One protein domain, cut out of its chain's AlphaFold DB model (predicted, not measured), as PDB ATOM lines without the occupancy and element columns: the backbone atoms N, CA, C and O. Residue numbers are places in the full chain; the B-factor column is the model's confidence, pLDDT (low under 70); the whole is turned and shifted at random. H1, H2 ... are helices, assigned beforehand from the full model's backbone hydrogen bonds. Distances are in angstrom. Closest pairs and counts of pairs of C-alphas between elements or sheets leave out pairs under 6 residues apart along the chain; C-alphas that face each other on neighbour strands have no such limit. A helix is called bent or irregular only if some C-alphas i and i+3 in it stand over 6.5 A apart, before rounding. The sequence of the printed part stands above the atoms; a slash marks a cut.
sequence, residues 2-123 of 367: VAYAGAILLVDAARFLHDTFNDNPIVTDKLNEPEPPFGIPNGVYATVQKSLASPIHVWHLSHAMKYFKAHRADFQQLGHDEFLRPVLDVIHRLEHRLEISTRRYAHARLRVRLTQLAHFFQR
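AT A GLANCE: This is residues 2 to 123 of the 367 residues of an uncharacterized protein of Phycisphaeraceae bacterium (UniProt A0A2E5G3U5). A loose arrangement of helices is built around the long H1, with H6 packed on it, crossing it, and H3 packed on its residues 11 to 18. The short H5 folds back into H6 at one end of the whole, and H7 runs toward the other, where residues 117 to 123 stick out. The printed part has 122 residues with seven named helices, H1 to H7 in order, and no named strand: all helix. It is loose, with a radius of gyration of the C-alphas of 16.9 A and spans of 56 by 38 by 21 A.

IN THESE COORDINATES: H1, residues 2 to 21, begins at C-alpha 2 (37.235, -34.644, 59.747) and is 28.4 A long. H2 is residues 25 to 30, H3 44 to 52 and H5 72 to 78. H4, residues 55 to 70, is 22.3 A long; H6, 85 to 98, is 20.1 A. H7, residues 102 to 121, is 29.0 A long and ends at C-alpha 121 (7.814, -42.112, 30.571).

HOW THE PARTS SIT: H1 and H6 touch at a steep tilt of 44 degrees, the same way, the closest C-alphas being those of Ala 5 and Ile 91, 5.4 A apart. H1 touches H3, closest at Ala 14 and Val 48, C-alphas 6.4 A apart. H4 is close to H1 but not clearly touching, C-alphas 4 and 64 being 6.7 A apart. H5 and H6, a hairpin, only just touch, with 3 pairs of C-alphas within 8 A, closest at Leu 78 and Arg 85, 7.7 A. H2 is close to H1 but not clearly touching, as H7 is to H3. H6 is irregular: C-alphas 93 and 96 are 7.3 A apart. Each O i to N i+4 pair is within hydrogen-bond range in H1 to H5, 7 of 10 in H6 and 15 of 16 in H7.

THE WHOLE: The farthest C-alphas, His 80 and Arg 123, are 55.7 A apart. The printed part has no cut; the link H2 to H3 is long. Residues 25 to 26, 35 to 38 and 97 to 123 have pLDDT under 70.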
ATOM      1  N   VAL A   2      36.934 -33.990  61.045       86.38
ATOM      2  CA  VAL A   2      37.235 -34.644  59.747       86.38
ATOM      3  C   VAL A   2      35.990 -35.188  59.033       86.38
ATOM      4  O   VAL A   2      35.746 -34.847  57.881       86.38
ATOM      5  N   ALA A   3      35.147 -35.959  59.730       83.62
ATOM      6  CA  ALA A   3      33.909 -36.492  59.151       83.62
ATOM      7  C   ALA A   3      32.936 -35.390  58.686       83.62
ATOM      8  O   ALA A   3      32.271 -35.538  57.666       83.62
ATOM      9  N   TYR A   4      32.883 -34.265  59.409       86.25
ATOM     10  CA  TYR A   4      32.054 -33.120  59.034       86.25
ATOM     11  C   TYR A   4      32.608 -32.423  57.786       86.25
ATOM     12  O   TYR A   4      31.857 -32.205  56.841       86.25
ATOM     13  N   ALA A   5      33.921 -32.172  57.727       86.31
ATOM     14  CA  ALA A   5      34.578 -31.621  56.541       86.31
ATOM     15  C   ALA A   5      34.355 -32.500  55.298       86.31
ATOM     16  O   ALA A   5      33.977 -31.991  54.245       86.31
ATOM     17  N   GLY A   6      34.517 -33.821  55.436       82.19
ATOM     18  CA  GLY A   6      34.262 -34.778  54.357       82.19
ATOM     19  C   GLY A   6      32.808 -34.756  53.881       82.19
ATOM     20  O   GLY A   6      32.553 -34.698  52.681       82.19
ATOM     21  N   ALA A   7      31.845 -34.725  54.807       81.62
ATOM     22  CA  ALA A   7      30.429 -34.631  54.461       81.62
ATOM     23  C   ALA A   7      30.097 -33.334  53.702       81.62
ATOM     24  O   ALA A   7      29.381 -33.375  52.703       81.62
ATOM     25  N   ILE A   8      30.636 -32.191  54.139       83.00
ATOM     26  CA  ILE A   8      30.420 -30.901  53.470       83.00
ATOM     27  C   ILE A   8      31.030 -30.904  52.067       83.00
ATOM     28  O   ILE A   8      30.377 -30.459  51.128       83.00
ATOM     29  N   LEU A   9      32.244 -31.439  51.914       80.75
ATOM     30  CA  LEU A   9      32.920 -31.541  50.621       80.75
ATOM     31  C   LEU A   9      32.124 -32.403  49.630       80.75
ATOM     32  O   LEU A   9      31.958 -32.021  48.475       80.75
ATOM     33  N   LEU A  10      31.582 -33.538  50.082       80.50
ATOM     34  CA  LEU A  10      30.744 -34.403  49.247       80.50
ATOM     35  C   LEU A  10      29.440 -33.713  48.835       80.50
ATOM     36  O   LEU A  10      29.025 -33.820  47.682       80.50
ATOM     37  N   VAL A  11      28.802 -32.982  49.753       80.06
ATOM     38  CA  VAL A  11      27.591 -32.201  49.452       80.06
ATOM     39  C   VAL A  11      27.896 -31.079  48.461       80.06
ATOM     40  O   VAL A  11      27.096 -30.830  47.560       80.06
ATOM     41  N   ASP A  12      29.041 -30.419  48.608       78.75
ATOM     42  CA  ASP A  12      29.495 -29.363  47.711       78.75
ATOM     43  C   ASP A  12      29.747 -29.880  46.291       78.75
ATOM     44  O   ASP A  12      29.184 -29.342  45.337       78.75
ATOM     45  N   ALA A  13      30.503 -30.972  46.158       78.19
ATOM     46  CA  ALA A  13      30.766 -31.622  44.877       78.19
ATOM     47  C   ALA A  13      29.468 -32.110  44.214       78.19
ATOM     48  O   ALA A  13      29.237 -31.885  43.027       78.19
ATOM     49  N   ALA A  14      28.575 -32.726  44.989       77.12
ATOM     50  CA  ALA A  14      27.288 -33.195  44.493       77.12
ATOM     51  C   ALA A  14      26.391 -32.042  44.005       77.12
ATOM     52  O   ALA A  14      25.692 -32.185  42.999       77.12
ATOM     53  N   ARG A  15      26.423 -30.891  44.688       77.31
ATOM     54  CA  ARG A  15      25.715 -29.677  44.257       77.31
ATOM     55  C   ARG A  15      26.346 -29.038  43.044       77.31
ATOM     56  O   ARG A  15      25.613 -28.644  42.159       77.31
ATOM     57  N   PHE A  16      27.670 -28.980  42.969       77.75
ATOM     58  CA  PHE A  16      28.349 -28.526  41.763       77.75
ATOM     59  C   PHE A  16      27.908 -29.349  40.547       77.75
ATOM     60  O   PHE A  16      27.514 -28.775  39.536       77.75
ATOM     61  N   LEU A  17      27.884 -30.682  40.668       72.62
ATOM     62  CA  LEU A  17      27.393 -31.550  39.598       72.62
ATOM     63  C   LEU A  17      25.918 -31.274  39.266       72.62
ATOM     64  O   LEU A  17      25.559 -31.238  38.092       72.62
ATOM     65  N   HIS A  18      25.076 -31.053  40.281       76.44
ATOM     66  CA  HIS A  18      23.672 -30.694  40.077       76.44
ATOM     67  C   HIS A  18      23.520 -29.346  39.356       76.44
ATOM     68  O   HIS A  18      22.952 -29.281  38.274       76.44
ATOM     69  N   ASP A  19      24.055 -28.275  39.932       75.81
ATOM     70  CA  ASP A  19      23.888 -26.902  39.456       75.81
ATOM     71  C   ASP A  19      24.489 -26.706  38.054       75.81
ATOM     72  O   ASP A  19      23.986 -25.898  37.278       75.81
ATOM     73  N   THR A  20      25.544 -27.455  37.717       74.00
ATOM     74  CA  THR A  20      26.229 -27.336  36.420       74.00
ATOM     75  C   THR A  20      25.575 -28.182  35.329       74.00
ATOM     76  O   THR A  20      25.496 -27.743  34.183       74.00
ATOM     77  N   PHE A  21      25.123 -29.400  35.649       77.88
ATOM     78  CA  PHE A  21      24.789 -30.395  34.621       77.88
ATOM     79  C   PHE A  21      23.350 -30.913  34.667       77.88
ATOM     80  O   PHE A  21      22.908 -31.524  33.697       77.88
ATOM     81  N   ASN A  22      22.594 -30.678  35.745       74.88
ATOM     82  CA  ASN A  22      21.294 -31.327  35.949       74.88
ATOM     83  C   ASN A  22      20.234 -30.973  34.897       74.88
ATOM     84  O   ASN A  22      19.335 -31.774  34.654       74.88
ATOM     85  N   ASP A  23      20.309 -29.786  34.299       75.12
ATOM     86  CA  ASP A  23      19.338 -29.348  33.292       75.12
ATOM     87  C   ASP A  23      19.673 -29.872  31.875       75.12
ATOM     88  O   ASP A  23      18.929 -29.607  30.932       75.12
ATOM     89  N   ASN A  24      20.755 -30.651  31.711       74.31
ATOM     90  CA  ASN A  24      21.149 -31.265  30.442       74.31
ATOM     91  C   ASN A  24      21.030 -32.806  30.496       74.31
ATOM     92  O   ASN A  24      21.950 -33.466  30.990       74.31
ATOM     93  N   PRO A  25      19.955 -33.396  29.928       69.88
ATOM     94  CA  PRO A  25      19.716 -34.842  29.947       69.88
ATOM     95  C   PRO A  25      20.877 -35.675  29.391       69.88
ATOM     96  O   PRO A  25      21.205 -36.720  29.945       69.88
ATOM     97  N   ILE A  26      21.545 -35.183  28.340       68.06
ATOM     98  CA  ILE A  26      22.662 -35.881  27.687       68.06
ATOM     99  C   ILE A  26      23.841 -36.002  28.654       68.06
ATOM    100  O   ILE A  26      24.425 -37.071  28.807       68.06
ATOM    101  N   VAL A  27      24.175 -34.911  29.349       71.38
ATOM    102  CA  VAL A  27      25.272 -34.917  30.323       71.38
ATOM    103  C   VAL A  27      24.900 -35.747  31.548       71.38
ATOM    104  O   VAL A  27      25.738 -36.485  32.059       71.38
ATOM    105  N   THR A  28      23.649 -35.690  32.012       73.81
ATOM    106  CA  THR A  28      23.213 -36.515  33.147       73.81
ATOM    107  C   THR A  28      23.187 -38.006  32.828       73.81
ATOM    108  O   THR A  28      23.509 -38.806  33.706       73.81
ATOM    109  N   ASP A  29      22.838 -38.392  31.598       71.31
ATOM    110  CA  ASP A  29      22.928 -39.782  31.146       71.31
ATOM    111  C   ASP A  29      24.398 -40.214  31.092       71.31
ATOM    112  O   ASP A  29      24.746 -41.247  31.664       71.31
ATOM    113  N   LYS A  30      25.283 -39.360  30.555       73.50
ATOM    114  CA  LYS A  30      26.730 -39.621  30.504       73.50
ATOM    115  C   LYS A  30      27.356 -39.803  31.888       73.50
ATOM    116  O   LYS A  30      28.144 -40.716  32.098       73.50
ATOM    117  N   LEU A  31      26.984 -38.965  32.857       76.62
ATOM    118  CA  LEU A  31      27.455 -39.058  34.247       76.62
ATOM    119  C   LEU A  31      26.914 -40.284  35.002       76.62
ATOM    120  O   LEU A  31      27.391 -40.596  36.095       76.62
ATOM    121  N   ASN A  32      25.886 -40.947  34.470       80.62
ATOM    122  CA  ASN A  32      25.370 -42.192  35.022       80.62
ATOM    123  C   ASN A  32      26.003 -43.431  34.391       80.62
ATOM    124  O   ASN A  32      25.792 -44.512  34.933       80.62
ATOM    125  N   GLU A  33      26.781 -43.306  33.317       72.25
ATOM    126  CA  GLU A  33      27.491 -44.450  32.750       72.25
ATOM    127  C   GLU A  33      28.505 -45.025  33.766       72.25
ATOM    128  O   GLU A  33      29.216 -44.270  34.437       72.25
ATOM    129  N   PRO A  34      28.586 -46.360  33.914       75.62
ATOM    130  CA  PRO A  34      29.660 -47.018  34.622       75.62
ATOM    131  C   PRO A  34      30.990 -46.811  33.897       75.62
ATOM    132  O   PRO A  34      31.106 -46.967  32.684       75.62
ATOM    133  N   GLU A  35      32.036 -46.615  34.687       69.75
ATOM    134  CA  GLU A  35      33.422 -46.659  34.236       69.75
ATOM    135  C   GLU A  35      34.192 -47.635  35.146       69.75
ATOM    136  O   GLU A  35      34.864 -47.223  36.102       69.75
ATOM    137  N   PRO A  36      34.078 -48.962  34.892       69.75
ATOM    138  CA  PRO A  36      34.669 -50.004  35.734       69.75
ATOM    139  C   PRO A  36      36.175 -49.859  36.000       69.75
ATOM    140  O   PRO A  36      36.578 -50.127  37.133       69.75
ATOM    141  N   PRO A  37      37.018 -49.388  35.050       62.03
ATOM    142  CA  PRO A  37      38.438 -49.144  35.321       62.03
ATOM    143  C   PRO A  37      38.700 -48.150  36.461       62.03
ATOM    144  O   PRO A  37      39.759 -48.203  37.081       62.03
ATOM    145  N   PHE A  38      37.742 -47.265  36.750       69.19
ATOM    146  CA  PHE A  38      37.801 -46.290  37.841       69.19
ATOM    147  C   PHE A  38      36.936 -46.684  39.049       69.19
ATOM    148  O   PHE A  38      36.802 -45.906  39.990       69.19
ATOM    149  N   GLY A  39      36.331 -47.878  39.038       73.50
ATOM    150  CA  GLY A  39      35.435 -48.331  40.103       73.50
ATOM    151  C   GLY A  39      34.120 -47.551  40.177       73.50
ATOM    152  O   GLY A  39      33.492 -47.526  41.234       73.50
ATOM    153  N   ILE A  40      33.704 -46.904  39.082       75.44
ATOM    154  CA  ILE A  40      32.465 -46.121  39.015       75.44
ATOM    155  C   ILE A  40      31.341 -47.040  38.507       75.44
ATOM    156  O   ILE A  40      31.383 -47.448  37.345       75.44
ATOM    157  N   PRO A  41      30.354 -47.414  39.343       76.38
ATOM    158  CA  PRO A  41      29.222 -48.222  38.900       76.38
ATOM    159  C   PRO A  41      28.194 -47.401  38.107       76.38
ATOM    160  O   PRO A  41      28.214 -46.173  38.091       76.38
ATOM    161  N   ASN A  42      27.251 -48.094  37.473       80.44
ATOM    162  CA  ASN A  42      26.154 -47.457  36.749       80.44
ATOM    163  C   ASN A  42      25.240 -46.693  37.723       80.44
ATOM    164  O   ASN A  42      24.937 -47.175  38.819       80.44
ATOM    165  N   GLY A  43      24.754 -45.523  37.316       79.19
ATOM    166  CA  GLY A  43      23.780 -44.738  38.070       79.19
ATOM    167  C   GLY A  43      24.358 -43.947  39.249       79.19
ATOM    168  O   GLY A  43      23.604 -43.585  40.162       79.19
ATOM    169  N   VAL A  44      25.675 -43.697  39.288       80.56
ATOM    170  CA  VAL A  44      26.327 -42.966  40.394       80.56
ATOM    171  C   VAL A  44      25.772 -41.557  40.535       80.56
ATOM    172  O   VAL A  44      25.378 -41.181  41.640       80.56
ATOM    173  N   TYR A  45      25.652 -40.796  39.445       82.62
ATOM    174  CA  TYR A  45      25.098 -39.444  39.504       82.62
ATOM    175  C   TYR A  45      23.663 -39.440  40.049       82.62
ATOM    176  O   TYR A  45      23.358 -38.710  40.991       82.62
ATOM    177  N   ALA A  46      22.792 -40.326  39.564       83.00
ATOM    178  CA  ALA A  46      21.428 -40.473  40.062       83.00
ATOM    179  C   ALA A  46      21.390 -40.869  41.549       83.00
ATOM    180  O   ALA A  46      20.535 -40.395  42.301       83.00
ATOM    181  N   THR A  47      22.322 -41.713  41.993       84.00
ATOM    182  CA  THR A  47      22.472 -42.099  43.404       84.00
ATOM    183  C   THR A  47      22.903 -40.911  44.263       84.00
ATOM    184  O   THR A  47      22.323 -40.679  45.326       84.00
ATOM    185  N   VAL A  48      23.843 -40.099  43.776       81.81
ATOM    186  CA  VAL A  48      24.276 -38.851  44.416       81.81
ATOM    187  C   VAL A  48      23.113 -37.855  44.519       81.81
ATOM    188  O   VAL A  48      22.865 -37.324  45.602       81.81
ATOM    189  N   GLN A  49      22.325 -37.671  43.454       82.00
ATOM    190  CA  GLN A  49      21.138 -36.803  43.463       82.00
ATOM    191  C   GLN A  49      20.073 -37.279  44.465       82.00
ATOM    192  O   GLN A  49      19.517 -36.484  45.227       82.00
ATOM    193  N   LYS A  50      19.816 -38.594  44.531       79.56
ATOM    194  CA  LYS A  50      18.923 -39.190  45.543       79.56
ATOM    195  C   LYS A  50      19.443 -38.958  46.961       79.56
ATOM    196  O   LYS A  50      18.656 -38.644  47.851       79.56
ATOM    197  N   SER A  51      20.753 -39.098  47.163       78.38
ATOM    198  CA  SER A  51      21.402 -38.875  48.454       78.38
ATOM    199  C   SER A  51      21.274 -37.419  48.914       78.38
ATOM    200  O   SER A  51      20.917 -37.185  50.067       78.38
ATOM    201  N   LEU A  52      21.465 -36.449  48.010       74.50
ATOM    202  CA  LEU A  52      21.271 -35.019  48.289       74.50
ATOM    203  C   LEU A  52      19.827 -34.673  48.681       74.50
ATOM    204  O   LEU A  52      19.604 -33.821  49.539       74.50
ATOM    205  N   ALA A  53      18.846 -35.336  48.068       75.62
ATOM    206  CA  ALA A  53      17.427 -35.138  48.358       75.62
ATOM    207  C   ALA A  53      16.913 -35.984  49.544       75.62
ATOM    208  O   ALA A  53      15.711 -35.965  49.835       75.62
ATOM    209  N   SER A  54      17.785 -36.744  50.219       74.94
ATOM    210  CA  SER A  54      17.404 -37.630  51.322       74.94
ATOM    211  C   SER A  54      17.099 -36.833  52.599       74.94
ATOM    212  O   SER A  54      17.979 -36.129  53.105       74.94
ATOM    213  N   PRO A  55      15.901 -36.983  53.198       70.94
ATOM    214  CA  PRO A  55      15.555 -36.293  54.440       70.94
ATOM    215  C   PRO A  55      16.446 -36.723  55.608       70.94
ATOM    216  O   PRO A  55      16.763 -35.902  56.462       70.94
ATOM    217  N   ILE A  56      16.889 -37.983  55.619       75.50
ATOM    218  CA  ILE A  56      17.780 -38.520  56.653       75.50
ATOM    219  C   ILE A  56      19.159 -37.857  56.552       75.50
ATOM    220  O   ILE A  56      19.701 -37.402  57.556       75.50
ATOM    221  N   HIS A  57      19.715 -37.738  55.342       75.44
ATOM    222  CA  HIS A  57      21.034 -37.123  55.149       75.44
ATOM    223  C   HIS A  57      21.012 -35.620  55.431       75.44
ATOM    224  O   HIS A  57      21.924 -35.103  56.073       75.44
ATOM    225  N   VAL A  58      19.947 -34.925  55.020       74.62
ATOM    226  CA  VAL A  58      19.756 -33.506  55.346       74.62
ATOM    227  C   VAL A  58      19.610 -33.303  56.853       74.62
ATOM    228  O   VAL A  58      20.204 -32.377  57.404       74.62
ATOM    229  N   TRP A  59      18.882 -34.188  57.539       76.88
ATOM    230  CA  TRP A  59      18.771 -34.153  58.993       76.88
ATOM    231  C   TRP A  59      20.136 -34.346  59.671       76.88
ATOM    232  O   TRP A  59      20.533 -33.483  60.458       76.88
ATOM    233  N   HIS A  60      20.907 -35.377  59.300       77.69
ATOM    234  CA  HIS A  60      22.265 -35.595  59.818       77.69
ATOM    235  C   HIS A  60      23.182 -34.389  59.590       77.69
ATOM    236  O   HIS A  60      23.857 -33.943  60.518       77.69
ATOM    237  N   LEU A  61      23.175 -33.816  58.383       80.38
ATOM    238  CA  LEU A  61      23.993 -32.649  58.054       80.38
ATOM    239  C   LEU A  61      23.585 -31.421  58.877       80.38
ATOM    240  O   LEU A  61      24.445 -30.682  59.355       80.38
ATOM    241  N   SER A  62      22.280 -31.226  59.095       78.44
ATOM    242  CA  SER A  62      21.769 -30.135  59.930       78.44
ATOM    243  C   SER A  62      22.191 -30.280  61.397       78.44
ATOM    244  O   SER A  62      22.570 -29.291  62.025       78.44
ATOM    245  N   HIS A  63      22.190 -31.506  61.930       82.19
ATOM    246  CA  HIS A  63      22.667 -31.801  63.279       82.19
ATOM    247  C   HIS A  63      24.174 -31.581  63.400       82.19
ATOM    248  O   HIS A  63      24.611 -30.911  64.334       82.19
ATOM    249  N   ALA A  64      24.955 -32.064  62.433       84.75
ATOM    250  CA  ALA A  64      26.400 -31.862  62.406       84.75
ATOM    251  C   ALA A  64      26.768 -30.371  62.331       84.75
ATOM    252  O   ALA A  64      27.648 -29.918  63.058       84.75
ATOM    253  N   MET A  65      26.038 -29.585  61.533       84.00
ATOM    254  CA  MET A  65      26.222 -28.134  61.452       84.00
ATOM    255  C   MET A  65      25.880 -27.431  62.769       84.00
ATOM    256  O   MET A  65      26.636 -26.569  63.214       84.00
ATOM    257  N   LYS A  66      24.766 -27.791  63.420       85.00
ATOM    258  CA  LYS A  66      24.409 -27.242  64.740       85.00
ATOM    259  C   LYS A  66      25.468 -27.580  65.787       85.00
ATOM    260  O   LYS A  66      25.872 -26.698  66.537       85.00
ATOM    261  N   TYR A  67      25.940 -28.825  65.800       88.31
ATOM    262  CA  TYR A  67      26.991 -29.275  66.707       88.31
ATOM    263  C   TYR A  67      28.295 -28.504  66.480       88.31
ATOM    264  O   TYR A  67      28.884 -28.013  67.439       88.31
ATOM    265  N   PHE A  68      28.707 -28.329  65.219       87.50
ATOM    266  CA  PHE A  68      29.896 -27.554  64.865       87.50
ATOM    267  C   PHE A  68      29.789 -26.091  65.303       87.50
ATOM    268  O   PHE A  68      30.714 -25.568  65.917       87.50
ATOM    269  N   LYS A  69      28.640 -25.446  65.061       86.44
ATOM    270  CA  LYS A  69      28.396 -24.058  65.485       86.44
ATOM    271  C   LYS A  69      28.402 -23.901  67.008       86.44
ATOM    272  O   LYS A  69      28.946 -22.919  67.500       86.44
ATOM    273  N   ALA A  70      27.831 -24.858  67.741       90.56
ATOM    274  CA  ALA A  70      27.804 -24.835  69.205       90.56
ATOM    275  C   ALA A  70      29.199 -25.008  69.836       90.56
ATOM    276  O   ALA A  70      29.464 -24.414  70.872       90.56
ATOM    277  N   HIS A  71      30.094 -25.760  69.187       92.69
ATOM    278  CA  HIS A  71      31.454 -26.045  69.672       92.69
ATOM    279  C   HIS A  71      32.525 -25.310  68.850       92.69
ATOM    280  O   HIS A  71      33.640 -25.800  68.661       92.69
ATOM    281  N   ARG A  72      32.189 -24.135  68.298       86.62
ATOM    282  CA  ARG A  72      33.068 -23.412  67.365       86.62
ATOM    283  C   ARG A  72      34.419 -23.059  67.991       86.62
ATOM    284  O   ARG A  72      35.435 -23.182  67.313       86.62
ATOM    285  N   ALA A  73      34.427 -22.645  69.260       90.25
ATOM    286  CA  ALA A  73      35.648 -22.301  69.988       90.25
ATOM    287  C   ALA A  73      36.585 -23.515  70.131       90.25
ATOM    288  O   ALA A  73      37.770 -23.417  69.815       90.25
ATOM    289  N   ASP A  74      36.035 -24.678  70.487       90.00
ATOM    290  CA  ASP A  74      36.794 -25.925  70.628       90.00
ATOM    291  C   ASP A  74      37.410 -26.358  69.287       90.00
ATOM    292  O   ASP A  74      38.581 -26.731  69.212       90.00
ATOM    293  N   PHE A  75      36.654 -26.248  68.185       88.19
ATOM    294  CA  PHE A  75      37.171 -26.552  66.845       88.19
ATOM    295  C   PHE A  75      38.222 -25.548  66.359       88.19
ATOM    296  O   PHE A  75      39.157 -25.947  65.667       88.19
ATOM    297  N   GLN A  76      38.114 -24.272  66.735       86.69
ATOM    298  CA  GLN A  76      39.152 -23.273  66.459       86.69
ATOM    299  C   GLN A  76      40.441 -23.572  67.226       86.69
ATOM    300  O   GLN A  76      41.528 -23.449  66.664       86.69
ATOM    301  N   GLN A  77      40.338 -24.026  68.475       88.50
ATOM    302  CA  GLN A  77      41.500 -24.451  69.250       88.50
ATOM    303  C   GLN A  77      42.182 -25.668  68.607       88.50
ATOM    304  O   GLN A  77      43.395 -25.652  68.414       88.50
ATOM    305  N   LEU A  78      41.407 -26.663  68.164       84.94
ATOM    306  CA  LEU A  78      41.918 -27.819  67.413       84.94
ATOM    307  C   LEU A  78      42.574 -27.440  66.074       84.94
ATOM    308  O   LEU A  78      43.441 -28.163  65.599       84.94
ATOM    309  N   GLY A  79      42.195 -26.311  65.472       78.88
ATOM    310  CA  GLY A  79      42.806 -25.791  64.243       78.88
ATOM    311  C   GLY A  79      44.206 -25.190  64.409       78.88
ATOM    312  O   GLY A  79      44.792 -24.780  63.410       78.88
ATOM    313  N   HIS A  80      44.739 -25.114  65.634       86.19
ATOM    314  CA  HIS A  80      46.134 -24.724  65.881       86.19
ATOM    315  C   HIS A  80      47.116 -25.868  65.603       86.19
ATOM    316  O   HIS A  80      48.307 -25.625  65.426       86.19
ATOM    317  N   ASP A  81      46.617 -27.102  65.553       89.62
ATOM    318  CA  ASP A  81      47.376 -28.262  65.114       89.62
ATOM    319  C   ASP A  81      47.594 -28.214  63.589       89.62
ATOM    320  O   ASP A  81      46.662 -27.978  62.812       89.62
ATOM    321  N   GLU A  82      48.839 -28.433  63.157       87.56
ATOM    322  CA  GLU A  82      49.261 -28.325  61.754       87.56
ATOM    323  C   GLU A  82      48.519 -29.311  60.834       87.56
ATOM    324  O   GLU A  82      48.218 -28.984  59.685       87.56
ATOM    325  N   PHE A  83      48.154 -30.488  61.345       86.75
ATOM    326  CA  PHE A  83      47.463 -31.527  60.586       86.75
ATOM    327  C   PHE A  83      45.959 -31.251  60.454       86.75
ATOM    328  O   PHE A  83      45.330 -31.593  59.449       86.75
ATOM    329  N   LEU A  84      45.360 -30.616  61.460       87.88
ATOM    330  CA  LEU A  84      43.925 -30.334  61.516       87.88
ATOM    331  C   LEU A  84      43.533 -28.980  60.915       87.88
ATOM    332  O   LEU A  84      42.382 -28.808  60.495       87.88
ATOM    333  N   ARG A  85      44.478 -28.044  60.803       89.75
ATOM    334  CA  ARG A  85      44.263 -26.728  60.189       89.75
ATOM    335  C   ARG A  85      43.675 -26.793  58.765       89.75
ATOM    336  O   ARG A  85      42.641 -26.158  58.553       89.75
ATOM    337  N   PRO A  86      44.189 -27.609  57.817       90.00
ATOM    338  CA  PRO A  86      43.617 -27.691  56.467       90.00
ATOM    339  C   PRO A  86      42.166 -28.193  56.454       90.00
ATOM    340  O   PRO A  86      41.358 -27.787  55.621       90.00
ATOM    341  N   VAL A  87      41.814 -29.076  57.394       89.44
ATOM    342  CA  VAL A  87      40.452 -29.611  57.534       89.44
ATOM    343  C   VAL A  87      39.494 -28.513  57.991       89.44
ATOM    344  O   VAL A  87      38.377 -28.413  57.477       89.44
ATOM    345  N   LEU A  88      39.927 -27.680  58.939       89.56
ATOM    346  CA  LEU A  88      39.148 -26.545  59.419       89.56
ATOM    347  C   LEU A  88      38.981 -25.471  58.330       89.56
ATOM    348  O   LEU A  88      37.881 -24.941  58.163       89.56
ATOM    349  N   ASP A  89      40.022 -25.217  57.535       89.81
ATOM    350  CA  ASP A  89      39.972 -24.283  56.403       89.81
ATOM    351  C   ASP A  89      38.944 -24.712  55.344       89.81
ATOM    352  O   ASP A  89      38.173 -23.887  54.846       89.81
ATOM    353  N   VAL A  90      38.860 -26.016  55.037       87.75
ATOM    354  CA  VAL A  90      37.825 -26.562  54.139       87.75
ATOM    355  C   VAL A  90      36.422 -26.302  54.686       87.75
ATOM    356  O   VAL A  90      35.540 -25.907  53.920       87.75
ATOM    357  N   ILE A  91      36.210 -26.490  55.993       88.75
ATOM    358  CA  ILE A  91      34.908 -26.237  56.626       88.75
ATOM    359  C   ILE A  91      34.538 -24.757  56.494       88.75
ATOM    360  O   ILE A  91      33.449 -24.461  56.010       88.75
ATOM    361  N   HIS A  92      35.438 -23.837  56.850       88.56
ATOM    362  CA  HIS A  92      35.176 -22.397  56.747       88.56
ATOM    363  C   HIS A  92      34.901 -21.956  55.307       88.56
ATOM    364  O   HIS A  92      33.964 -21.199  55.056       88.56
ATOM    365  N   ARG A  93      35.668 -22.474  54.340       87.00
ATOM    366  CA  ARG A  93      35.466 -22.169  52.919       87.00
ATOM    367  C   ARG A  93      34.087 -22.604  52.431       87.00
ATOM    368  O   ARG A  93      33.475 -21.895  51.637       87.00
ATOM    369  N   LEU A  94      33.598 -23.758  52.879       83.94
ATOM    370  CA  LEU A  94      32.353 -24.356  52.392       83.94
ATOM    371  C   LEU A  94      31.130 -24.064  53.279       83.94
ATOM    372  O   LEU A  94      30.013 -24.415  52.901       83.94
ATOM    373  N   GLU A  95      31.301 -23.388  54.420       77.12
ATOM    374  CA  GLU A  95      30.230 -23.102  55.387       77.12
ATOM    375  C   GLU A  95      29.043 -22.370  54.736       77.12
ATOM    376  O   GLU A  95      27.890 -22.761  54.919       77.12
ATOM    377  N   HIS A  96      29.324 -21.381  53.882       72.62
ATOM    378  CA  HIS A  96      28.307 -20.595  53.173       72.62
ATOM    379  C   HIS A  96      27.462 -21.425  52.191       72.62
ATOM    380  O   HIS A  96      26.313 -21.088  51.905       72.62
ATOM    381  N   ARG A  97      27.995 -22.543  51.680       67.56
ATOM    382  CA  ARG A  97      27.265 -23.419  50.753       67.56
ATOM    383  C   ARG A  97      26.179 -24.200  51.491       67.56
ATOM    384  O   ARG A  97      25.233 -24.656  50.858       67.56
ATOM    385  N   LEU A  98      26.264 -24.366  52.813       63.00
ATOM    386  CA  LEU A  98      25.368 -25.212  53.614       63.00
ATOM    387  C   LEU A  98      24.060 -24.537  54.043       63.00
ATOM    388  O   LEU A  98      23.198 -25.214  54.606       63.00
ATOM    389  N   GLU A  99      23.869 -23.248  53.760       60.88
ATOM    390  CA  GLU A  99      22.620 -22.546  54.057       60.88
ATOM    391  C   GLU A  99      21.490 -23.017  53.128       60.88
ATOM    392  O   GLU A  99      21.216 -22.479  52.054       60.88
ATOM    393  N   ILE A 100      20.824 -24.096  53.537       56.59
ATOM    394  CA  ILE A 100      19.682 -24.654  52.819       56.59
ATOM    395  C   ILE A 100      18.447 -23.827  53.166       56.59
ATOM    396  O   ILE A 100      17.830 -24.002  54.215       56.59
ATOM    397  N   SER A 101      18.024 -22.966  52.243       55.44
ATOM    398  CA  SER A 101      16.644 -22.479  52.226       55.44
ATOM    399  C   SER A 101      15.686 -23.676  52.124       55.44
ATOM    400  O   SER A 101      15.795 -24.495  51.205       55.44
ATOM    401  N   THR A 102      14.721 -23.779  53.042       51.06
ATOM    402  CA  THR A 102      13.697 -24.846  53.079       51.06
ATOM    403  C   THR A 102      12.928 -24.971  51.758       51.06
ATOM    404  O   THR A 102      12.583 -26.079  51.341       51.06
ATOM    405  N   ARG A 103      12.742 -23.853  51.039       52.88
ATOM    406  CA  ARG A 103      12.163 -23.816  49.686       52.88
ATOM    407  C   ARG A 103      13.045 -24.510  48.643       52.88
ATOM    408  O   ARG A 103      12.522 -25.289  47.851       52.88
ATOM    409  N   ARG A 104      14.367 -24.291  48.654       58.91
ATOM    410  CA  ARG A 104      15.294 -24.938  47.698       58.91
ATOM    411  C   ARG A 104      15.314 -26.459  47.870       58.91
ATOM    412  O   ARG A 104      15.307 -27.179  46.879       58.91
ATOM    413  N   TYR A 105      15.246 -26.949  49.109       58.41
ATOM    414  CA  TYR A 105      15.148 -28.386  49.389       58.41
ATOM    415  C   TYR A 105      13.834 -29.005  48.885       58.41
ATOM    416  O   TYR A 105      13.850 -30.055  48.238       58.41
ATOM    417  N   ALA A 106      12.695 -28.349  49.131       56.75
ATOM    418  CA  ALA A 106      11.396 -28.826  48.653       56.75
ATOM    419  C   ALA A 106      11.335 -28.901  47.115       56.75
ATOM    420  O   ALA A 106      10.866 -29.902  46.569       56.75
ATOM    421  N   HIS A 107      11.879 -27.894  46.419       62.69
ATOM    422  CA  HIS A 107      11.990 -27.891  44.958       62.69
ATOM    423  C   HIS A 107      12.926 -28.985  44.431       62.69
ATOM    424  O   HIS A 107      12.536 -29.715  43.520       62.69
ATOM    425  N   ALA A 108      14.112 -29.158  45.026       61.09
ATOM    426  CA  ALA A 108      15.044 -30.219  44.641       61.09
ATOM    427  C   ALA A 108      14.407 -31.612  44.788       61.09
ATOM    428  O   ALA A 108      14.489 -32.441  43.883       61.09
ATOM    429  N   ARG A 109      13.679 -31.858  45.885       64.94
ATOM    430  CA  ARG A 109      12.990 -33.134  46.135       64.94
ATOM    431  C   ARG A 109      11.850 -33.399  45.152       64.94
ATOM    432  O   ARG A 109      11.717 -34.524  44.665       64.94
ATOM    433  N   LEU A 110      11.014 -32.394  44.884       58.28
ATOM    434  CA  LEU A 110       9.921 -32.513  43.917       58.28
ATOM    435  C   LEU A 110      10.478 -32.807  42.521       58.28
ATOM    436  O   LEU A 110       9.990 -33.709  41.848       58.28
ATOM    437  N   ARG A 111      11.552 -32.112  42.129       64.88
ATOM    438  CA  ARG A 111      12.217 -32.302  40.840       64.88
ATOM    439  C   ARG A 111      12.849 -33.691  40.720       64.88
ATOM    440  O   ARG A 111      12.551 -34.369  39.752       64.88
ATOM    441  N   VAL A 112      13.596 -34.182  41.717       62.56
ATOM    442  CA  VAL A 112      14.159 -35.553  41.692       62.56
ATOM    443  C   VAL A 112      13.063 -36.617  41.542       62.56
ATOM    444  O   VAL A 112      13.244 -37.582  40.800       62.56
ATOM    445  N   ARG A 113      11.903 -36.442  42.192       60.72
ATOM    446  CA  ARG A 113      10.747 -37.340  42.014       60.72
ATOM    447  C   ARG A 113      10.117 -37.231  40.623       60.72
ATOM    448  O   ARG A 113       9.770 -38.254  40.042       60.72
ATOM    449  N   LEU A 114       9.985 -36.019  40.087       58.84
ATOM    450  CA  LEU A 114       9.472 -35.793  38.734       58.84
ATOM    451  C   LEU A 114      10.416 -36.365  37.672       58.84
ATOM    452  O   LEU A 114       9.942 -37.006  36.747       58.84
ATOM    453  N   THR A 115      11.733 -36.223  37.830       60.09
ATOM    454  CA  THR A 115      12.743 -36.820  36.945       60.09
ATOM    455  C   THR A 115      12.710 -38.352  37.008       60.09
ATOM    456  O   THR A 115      12.801 -39.001  35.974       60.09
ATOM    457  N   GLN A 116      12.484 -38.955  38.184       57.91
ATOM    458  CA  GLN A 116      12.274 -40.409  38.307       57.91
ATOM    459  C   GLN A 116      11.029 -40.897  37.554       57.91
ATOM    460  O   GLN A 116      11.070 -41.955  36.932       57.91
ATOM    461  N   LEU A 117       9.943 -40.122  37.584       49.91
ATOM    462  CA  LEU A 117       8.734 -40.413  36.813       49.91
ATOM    463  C   LEU A 117       8.961 -40.170  35.315       49.91
ATOM    464  O   LEU A 117       8.602 -41.008  34.497       49.91
ATOM    465  N   ALA A 118       9.628 -39.078  34.942       54.72
ATOM    466  CA  ALA A 118       9.942 -38.745  33.558       54.72
ATOM    467  C   ALA A 118      10.862 -39.786  32.903       54.72
ATOM    468  O   ALA A 118      10.568 -40.196  31.790       54.72
ATOM    469  N   HIS A 119      11.890 -40.309  33.583       48.75
ATOM    470  CA  HIS A 119      12.703 -41.420  33.055       48.75
ATOM    471  C   HIS A 119      11.900 -42.720  32.860       48.75
ATOM    472  O   HIS A 119      12.298 -43.568  32.061       48.75
ATOM    473  N   PHE A 120      10.762 -42.878  33.547       44.62
ATOM    474  CA  PHE A 120       9.827 -43.982  33.316       44.62
ATOM    475  C   PHE A 120       8.955 -43.756  32.062       44.62
ATOM    476  O   PHE A 120       8.572 -44.722  31.411       44.62
ATOM    477  N   PHE A 121       8.693 -42.495  31.689       40.47
ATOM    478  CA  PHE A 121       7.814 -42.112  30.571       40.47
ATOM    479  C   PHE A 121       8.541 -41.646  29.288       40.47
ATOM    480  O   PHE A 121       7.982 -41.767  28.204       40.47
ATOM    481  N   GLN A 122       9.783 -41.155  29.360       44.38
ATOM    482  CA  GLN A 122      10.559 -40.594  28.234       44.38
ATOM    483  C   GLN A 122      11.413 -41.627  27.478       44.38
ATOM    484  O   GLN A 122      12.350 -41.281  26.758       44.38
ATOM    485  N   ARG A 123      11.090 -42.919  27.583       43.62
ATOM    486  CA  ARG A 123      11.574 -43.895  26.601       43.62
ATOM    487  C   ARG A 123      10.678 -43.816  25.377       43.62
ATOM    488  O   ARG A 123       9.647 -44.470  25.320       43.62
TER     489      ARG A 123